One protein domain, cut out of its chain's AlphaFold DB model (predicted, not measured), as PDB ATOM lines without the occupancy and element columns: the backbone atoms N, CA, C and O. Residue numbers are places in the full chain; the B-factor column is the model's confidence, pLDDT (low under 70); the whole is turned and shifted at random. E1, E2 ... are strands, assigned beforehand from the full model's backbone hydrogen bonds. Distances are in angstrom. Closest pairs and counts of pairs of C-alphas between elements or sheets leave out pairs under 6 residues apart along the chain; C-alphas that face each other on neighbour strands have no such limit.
ATOM      1  N   CYS A 214     -12.650 -24.116  93.885       94.06
ATOM      2  CA  CYS A 214     -11.802 -23.450  94.873       94.06
ATOM      3  C   CYS A 214     -11.702 -24.230  96.189       94.06
ATOM      4  O   CYS A 214     -10.716 -24.098  96.918       94.06
ATOM      5  N   ARG A 215     -12.692 -25.079  96.498       94.00
ATOM      6  CA  ARG A 215     -12.705 -25.906  97.709       94.00
ATOM      7  C   ARG A 215     -13.503 -27.188  97.507       94.00
ATOM      8  O   ARG A 215     -14.544 -27.180  96.857       94.00
ATOM      9  N   LEU A 216     -13.026 -28.274  98.105       93.69
ATOM     10  CA  LEU A 216     -13.742 -29.543  98.212       93.69
ATOM     11  C   LEU A 216     -14.158 -29.782  99.659       93.69
ATOM     12  O   LEU A 216     -13.398 -29.484 100.583       93.69
ATOM     13  N   PHE A 217     -15.340 -30.359  99.840       94.56
ATOM     14  CA  PHE A 217     -15.856 -30.780 101.136       94.56
ATOM     15  C   PHE A 217     -16.142 -32.273 101.088       94.56
ATOM     16  O   PHE A 217     -16.894 -32.738 100.234       94.56
ATOM     17  N   THR A 218     -15.565 -33.027 102.010       92.25
ATOM     18  CA  THR A 218     -15.890 -34.437 102.223       92.25
ATOM     19  C   THR A 218     -16.679 -34.532 103.516       92.25
ATOM     20  O   THR A 218     -16.134 -34.283 104.587       92.25
ATOM     21  N   VAL A 219     -17.963 -34.848 103.404       91.56
ATOM     22  CA  VAL A 219     -18.918 -34.884 104.511       91.56
ATOM     23  C   VAL A 219     -19.233 -36.334 104.829       91.56
ATOM     24  O   VAL A 219     -19.822 -37.039 104.009       91.56
ATOM     25  N   LYS A 220     -18.847 -36.776 106.021       88.50
ATOM     26  CA  LYS A 220     -19.205 -38.080 106.564       88.50
ATOM     27  C   LYS A 220     -20.277 -37.892 107.629       88.50
ATOM     28  O   LYS A 220     -20.027 -37.288 108.672       88.50
ATOM     29  N   ARG A 221     -21.466 -38.437 107.385       82.75
ATOM     30  CA  ARG A 221     -22.578 -38.308 108.331       82.75
ATOM     31  C   ARG A 221     -22.383 -39.252 109.515       82.75
ATOM     32  O   ARG A 221     -22.293 -40.464 109.329       82.75
ATOM     33  N   ARG A 222     -22.332 -38.709 110.735       79.19
ATOM     34  CA  ARG A 222     -22.411 -39.488 111.983       79.19
ATOM     35  C   ARG A 222     -23.846 -39.437 112.528       79.19
ATOM     36  O   ARG A 222     -24.728 -38.827 111.930       79.19
ATOM     37  N   ARG A 223     -24.101 -40.106 113.661       78.00
ATOM     38  CA  ARG A 223     -25.453 -40.204 114.251       78.00
ATOM     39  C   ARG A 223     -26.081 -38.838 114.571       78.00
ATOM     40  O   ARG A 223     -27.276 -38.679 114.367       78.00
ATOM     41  N   PHE A 224     -25.282 -37.876 115.043       77.94
ATOM     42  CA  PHE A 224     -25.773 -36.573 115.524       77.94
ATOM     43  C   PHE A 224     -25.030 -35.360 114.948       77.94
ATOM     44  O   PHE A 224     -25.474 -34.234 115.133       77.94
ATOM     45  N   VAL A 225     -23.904 -35.577 114.262       83.62
ATOM     46  CA  VAL A 225     -23.058 -34.515 113.698       83.62
ATOM     47  C   VAL A 225     -22.532 -34.935 112.332       83.62
ATOM     48  O   VAL A 225     -22.368 -36.127 112.063       83.62
ATOM     49  N   ASP A 226     -22.232 -33.962 111.482       86.06
ATOM     50  CA  ASP A 226     -21.525 -34.197 110.230       86.06
ATOM     51  C   ASP A 226     -20.028 -33.961 110.455       86.06
ATOM     52  O   ASP A 226     -19.601 -32.881 110.860       86.06
ATOM     53  N   GLU A 227     -19.218 -34.988 110.211       87.12
ATOM     54  CA  GLU A 227     -17.768 -34.855 110.208       87.12
ATOM     55  C   GLU A 227     -17.330 -34.366 108.828       87.12
ATOM     56  O   GLU A 227     -17.508 -35.067 107.829       87.12
ATOM     57  N   VAL A 228     -16.736 -33.173 108.767       90.44
ATOM     58  CA  VAL A 228     -16.391 -32.541 107.492       90.44
ATOM     59  C   VAL A 228     -14.886 -32.360 107.360       90.44
ATOM     60  O   VAL A 228     -14.191 -31.920 108.274       90.44
ATOM     61  N   ASN A 229     -14.351 -32.732 106.203       90.88
ATOM     62  CA  ASN A 229     -12.985 -32.419 105.810       90.88
ATOM     63  C   ASN A 229     -13.009 -31.420 104.652       90.88
ATOM     64  O   ASN A 229     -13.641 -31.670 103.626       90.88
ATOM     65  N   THR A 230     -12.325 -30.290 104.820       91.94
ATOM     66  CA  THR A 230     -12.258 -29.219 103.821       91.94
ATOM     67  C   THR A 230     -10.884 -29.174 103.167       91.94
ATOM     68  O   THR A 230      -9.869 -29.047 103.857       91.94
ATOM     69  N   ASN A 231     -10.838 -29.182 101.839       90.06
ATOM     70  CA  ASN A 231      -9.604 -29.008 101.084       90.06
ATOM     71  C   ASN A 231      -9.690 -27.750 100.214       90.06
ATOM     72  O   ASN A 231     -10.456 -27.717  99.255       90.06
ATOM     73  N   THR A 232      -8.941 -26.705 100.574       91.38
ATOM     74  CA  THR A 232      -8.856 -25.478  99.767       91.38
ATOM     75  C   THR A 232      -7.857 -25.710  98.643       91.38
ATOM     76  O   THR A 232      -6.704 -26.033  98.911       91.38
ATOM     77  N   LEU A 233      -8.309 -25.558  97.401       91.31
ATOM     78  CA  LEU A 233      -7.521 -25.864  96.210       91.31
ATOM     79  C   LEU A 233      -6.769 -24.636  95.693       91.31
ATOM     80  O   LEU A 233      -5.624 -24.748  95.261       91.31
ATOM     81  N   CYS A 234      -7.411 -23.470  95.745       92.44
ATOM     82  CA  CYS A 234      -6.893 -22.213  95.222       92.44
ATOM     83  C   CYS A 234      -7.601 -21.014  95.874       92.44
ATOM     84  O   CYS A 234      -8.648 -21.159  96.512       92.44
ATOM     85  N   GLU A 235      -7.022 -19.829  95.713       93.06
ATOM     86  CA  GLU A 235      -7.593 -18.556  96.143       93.06
ATOM     87  C   GLU A 235      -8.353 -17.901  94.985       93.06
ATOM     88  O   GLU A 235      -7.889 -17.864  93.845       93.06
ATOM     89  N   CYS A 236      -9.554 -17.401  95.272       92.94
ATOM     90  CA  CYS A 236     -10.355 -16.697  94.279       92.94
ATOM     91  C   CYS A 236      -9.767 -15.314  93.982       92.94
ATOM     92  O   CYS A 236      -9.219 -14.662  94.868       92.94
ATOM     93  N   GLU A 237      -9.939 -14.855  92.744       92.81
ATOM     94  CA  GLU A 237      -9.587 -13.495  92.334       92.81
ATOM     95  C   GLU A 237     -10.357 -12.424  93.126       92.81
ATOM     96  O   GLU A 237     -11.419 -12.682  93.704       92.81
ATOM     97  N   THR A 238      -9.835 -11.195  93.117       90.62
ATOM     98  CA  THR A 238     -10.424 -10.039  93.802       90.62
ATOM     99  C   THR A 238     -11.903  -9.859  93.450       90.62
ATOM    100  O   THR A 238     -12.301  -9.921  92.291       90.62
ATOM    101  N   GLY A 239     -12.740  -9.629  94.465       89.81
ATOM    102  CA  GLY A 239     -14.191  -9.482  94.296       89.81
ATOM    103  C   GLY A 239     -14.954 -10.807  94.199       89.81
ATOM    104  O   GLY A 239     -16.187 -10.803  94.186       89.81
ATOM    105  N   ARG A 240     -14.257 -11.951  94.198       92.62
ATOM    106  CA  ARG A 240     -14.854 -13.278  94.354       92.62
ATOM    107  C   ARG A 240     -14.438 -13.900  95.684       92.62
ATOM    108  O   ARG A 240     -13.378 -13.615  96.230       92.62
ATOM    109  N   ARG A 241     -15.280 -14.782  96.212       92.62
ATOM    110  CA  ARG A 241     -15.026 -15.542  97.439       92.62
ATOM    111  C   ARG A 241     -15.239 -17.028  97.202       92.62
ATOM    112  O   ARG A 241     -16.116 -17.421  96.431       92.62
ATOM    113  N   CYS A 242     -14.459 -17.844  97.901       93.19
ATOM    114  CA  CYS A 242     -14.676 -19.282  97.936       93.19
ATOM    115  C   CYS A 242     -15.705 -19.631  99.031       93.19
ATOM    116  O   CYS A 242     -15.646 -19.027 100.106       93.19
ATOM    117  N   PRO A 243     -16.633 -20.579  98.804       94.25
ATOM    118  CA  PRO A 243     -17.606 -21.007  99.810       94.25
ATOM    119  C   PRO A 243     -16.917 -21.556 101.058       94.25
ATOM    120  O   PRO A 243     -15.898 -22.245 100.958       94.25
ATOM    121  N   SER A 244     -17.454 -21.253 102.235       92.25
ATOM    122  CA  SER A 244     -16.906 -21.690 103.526       92.25
ATOM    123  C   SER A 244     -17.577 -22.949 104.049       92.25
ATOM    124  O   SER A 244     -16.922 -23.737 104.728       92.25
ATOM    125  N   GLN A 245     -18.849 -23.157 103.709       92.94
ATOM    126  CA  GLN A 245     -19.646 -24.277 104.190       92.94
ATOM    127  C   GLN A 245     -20.148 -25.130 103.022       92.94
ATOM    128  O   GLN A 245     -20.396 -24.631 101.928       92.94
ATOM    129  N   HIS A 246     -20.325 -26.428 103.264       91.81
ATOM    130  CA  HIS A 246     -20.861 -27.377 102.284       91.81
ATOM    131  C   HIS A 246     -22.372 -27.201 102.065       91.81
ATOM    132  O   HIS A 246     -22.943 -27.814 101.170       91.81
ATOM    133  N   THR A 247     -23.008 -26.366 102.885       90.25
ATOM    134  CA  THR A 247     -24.411 -25.961 102.798       90.25
ATOM    135  C   THR A 247     -24.597 -24.600 102.117       90.25
ATOM    136  O   THR A 247     -25.730 -24.140 102.003       90.25
ATOM    137  N   ASP A 248     -23.517 -23.947 101.665       89.25
ATOM    138  CA  ASP A 248     -23.599 -22.670 100.946       89.25
ATOM    139  C   ASP A 248     -24.308 -22.842  99.584       89.25
ATOM    140  O   ASP A 248     -24.168 -23.861  98.913       89.25
ATOM    141  N   GLU A 249     -25.015 -21.803  99.123       80.19
ATOM    142  CA  GLU A 249     -25.820 -21.815  97.880       80.19
ATOM    143  C   GLU A 249     -25.030 -22.215  96.619       80.19
ATOM    144  O   GLU A 249     -25.575 -22.814  95.698       80.19
ATOM    145  N   SER A 250     -23.740 -21.875  96.557       78.94
ATOM    146  CA  SER A 250     -22.875 -22.090  95.389       78.94
ATOM    147  C   SER A 250     -22.118 -23.423  95.431       78.94
ATOM    148  O   SER A 250     -21.041 -23.549  94.834       78.94
ATOM    149  N   ILE A 251     -22.609 -24.374  96.221       90.44
ATOM    150  CA  ILE A 251     -22.046 -25.712  96.345       90.44
ATOM    151  C   ILE A 251     -22.744 -26.652  95.367       90.44
ATOM    152  O   ILE A 251     -23.963 -26.799  95.378       90.44
ATOM    153  N   THR A 252     -21.948 -27.358  94.571       87.94
ATOM    154  CA  THR A 252     -22.443 -28.424  93.701       87.94
ATOM    155  C   THR A 252     -22.260 -29.773  94.402       87.94
ATOM    156  O   THR A 252     -21.130 -30.104  94.785       87.94
ATOM    157  N   PRO A 253     -23.325 -30.579  94.582       85.12
ATOM    158  CA  PRO A 253     -23.184 -31.936  95.093       85.12
ATOM    159  C   PRO A 253     -22.416 -32.792  94.080       85.12
ATOM    160  O   PRO A 253     -22.712 -32.783  92.887       85.12
ATOM    161  N   GLY A 254     -21.405 -33.505  94.562       82.56
ATOM    162  CA  GLY A 254     -20.597 -34.432  93.780       82.56
ATOM    163  C   GLY A 254     -20.971 -35.885  94.067       82.56
ATOM    164  O   GLY A 254     -22.139 -36.240  94.223       82.56
ATOM    165  N   SER A 255     -19.955 -36.744  94.129       83.56
ATOM    166  CA  SER A 255     -20.115 -38.182  94.344       83.56
ATOM    167  C   SER A 255     -20.640 -38.520  95.743       83.56
ATOM    168  O   SER A 255     -20.269 -37.894  96.741       83.56
ATOM    169  N   PHE A 256     -21.463 -39.569  95.817       86.00
ATOM    170  CA  PHE A 256     -21.906 -40.179  97.069       86.00
ATOM    171  C   PHE A 256     -21.400 -41.619  97.158       86.00
ATOM    172  O   PHE A 256     -21.741 -42.450  96.317       86.00
ATOM    173  N   PHE A 257     -20.611 -41.901  98.191       82.94
ATOM    174  CA  PHE A 257     -20.084 -43.223  98.509       82.94
ATOM    175  C   PHE A 257     -20.978 -43.839  99.589       82.94
ATOM    176  O   PHE A 257     -20.968 -43.406 100.747       82.94
ATOM    177  N   LYS A 258     -21.829 -44.788  99.176       73.88
ATOM    178  CA  LYS A 258     -22.921 -45.327 100.003       73.88
ATOM    179  C   LYS A 258     -22.398 -46.135 101.182       73.88
ATOM    180  O   LYS A 258     -22.958 -46.034 102.268       73.88
ATOM    181  N   GLU A 259     -21.335 -46.895 100.959       74.94
ATOM    182  CA  GLU A 259     -20.739 -47.828 101.913       74.94
ATOM    183  C   GLU A 259     -20.215 -47.106 103.160       74.94
ATOM    184  O   GLU A 259     -20.371 -47.604 104.271       74.94
ATOM    185  N   ASP A 260     -19.673 -45.899 102.979       70.44
ATOM    186  CA  ASP A 260     -19.047 -45.115 104.048       70.44
ATOM    187  C   ASP A 260     -19.924 -43.960 104.562       70.44
ATOM    188  O   ASP A 260     -19.507 -43.210 105.450       70.44
ATOM    189  N   HIS A 261     -21.129 -43.787 104.003       83.62
ATOM    190  CA  HIS A 261     -21.987 -42.617 104.222       83.62
ATOM    191  C   HIS A 261     -21.258 -41.280 103.970       83.62
ATOM    192  O   HIS A 261     -21.456 -40.296 104.694       83.62
ATOM    193  N   VAL A 262     -20.419 -41.240 102.926       88.31
ATOM    194  CA  VAL A 262     -19.586 -40.082 102.570       88.31
ATOM    195  C   VAL A 262     -20.124 -39.385 101.326       88.31
ATOM    196  O   VAL A 262     -20.263 -39.996 100.268       88.31
ATOM    197  N   LYS A 263     -20.376 -38.080 101.428       91.56
ATOM    198  CA  LYS A 263     -20.721 -37.196 100.306       91.56
ATOM    199  C   LYS A 263     -19.576 -36.239 100.022       91.56
ATOM    200  O   LYS A 263     -19.011 -35.657 100.944       91.56
ATOM    201  N   VAL A 264     -19.266 -36.044  98.748       92.62
ATOM    202  CA  VAL A 264     -18.311 -35.026  98.309       92.62
ATOM    203  C   VAL A 264     -19.075 -33.860  97.703       92.62
ATOM    204  O   VAL A 264     -19.971 -34.060  96.889       92.62
ATOM    205  N   PHE A 265     -18.713 -32.645  98.091       94.62
ATOM    206  CA  PHE A 265     -19.263 -31.410  97.555       94.62
ATOM    207  C   PHE A 265     -18.150 -30.527  97.000       94.62
ATOM    208  O   PHE A 265     -17.036 -30.498  97.533       94.62
ATOM    209  N   THR A 266     -18.477 -29.773  95.957       94.69
ATOM    210  CA  THR A 266     -17.526 -28.931  95.233       94.69
ATOM    211  C   THR A 266     -17.970 -27.477  95.294       94.69
ATOM    212  O   THR A 266     -19.084 -27.145  94.895       94.69
ATOM    213  N   GLY A 267     -17.096 -26.604  95.793       94.56
ATOM    214  CA  GLY A 267     -17.311 -25.163  95.838       94.56
ATOM    215  C   GLY A 267     -16.547 -24.435  94.740       94.56
ATOM    216  O   GLY A 267     -15.369 -24.706  94.501       94.56
ATOM    217  N   PHE A 268     -17.213 -23.469  94.114       93.44
ATOM    218  CA  PHE A 268     -16.652 -22.615  93.067       93.44
ATOM    219  C   PHE A 268     -16.590 -21.158  93.525       93.44
ATOM    220  O   PHE A 268     -17.390 -20.720  94.354       93.44
ATOM    221  N   CYS A 269     -15.651 -20.392  92.967       93.50
ATOM    222  CA  CYS A 269     -15.556 -18.963  93.244       93.50
ATOM    223  C   CYS A 269     -16.848 -18.253  92.833       93.50
ATOM    224  O   CYS A 269     -17.247 -18.308  91.669       93.50
ATOM    225  N   GLN A 270     -17.449 -17.511  93.751       90.75
ATOM    226  CA  GLN A 270     -18.676 -16.737  93.535       90.75
ATOM    227  C   GLN A 270     -18.416 -15.247  93.785       90.75
ATOM    228  O   GLN A 270     -17.485 -14.936  94.527       90.75
ATOM    229  N   PRO A 271     -19.206 -14.322  93.216       90.06
ATOM    230  CA  PRO A 271     -19.124 -12.910  93.579       90.06
ATOM    231  C   PRO A 271     -19.232 -12.730  95.100       90.06
ATOM    232  O   PRO A 271     -20.035 -13.397  95.764       90.06
ATOM    233  N   ALA A 272     -18.410 -11.856  95.675       84.31
ATOM    234  CA  ALA A 272     -18.572 -11.476  97.070       84.31
ATOM    235  C   ALA A 272     -19.950 -10.807  97.226       84.31
ATOM    236  O   ALA A 272     -20.252  -9.843  96.526       84.31
TER     237      ALA A 272
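This is residues 214 to 272 of the 284 residues of the protein "Protein giant-lens-like" of Tropilaelaps mercedesae (UniProt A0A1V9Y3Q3). You are looking at two hairpins, E1 with E2 and E3 with E4, side by side in one twisted sheet, whose long loop, residues 233 to 250, runs past one end and folds back. There residues 240 to 241 pair, antiparallel, with 270 to 271. The printed part has 59 residues, 29 of them in four named strands, under half; it is all strand, antiparallel, in the order E2 E1 E4 E3. It is only just compact, close to loose, with a radius of gyration of the C-alphas of 12.3 A, and elongated, 39 by 20 by 17 A.

Start at E1, residues 214 to 221; its hairpin partner E2, residues 226 to 232, is antiparallel at 163 degrees, with N 218 and O 229 within hydrogen-bond range at 2.9 A. E4, residues 262 to 268, is E1's other neighbour, antiparallel at 159 degrees, with N 217 and O 265 at 2.9 A. Edge strand E3, residues 251 to 257, is antiparallel to E4 at 156 degrees, with N 254 and O 264 at 2.8 A.

Find C-alpha 214 at (-11.802, -23.450, 94.873); E1 runs 22.8 A from there. E2 spans 18.6 A, E3 17.8 A and E4 20.1 A, ending at C-alpha 268, (-16.652, -22.615, 93.067).

The farthest C-alphas, of Thr 238 and Glu 259, are 40.0 A apart. The printed part has no cut, the link E2 to E3 is long, and no printed residue is under 70 in pLDDT.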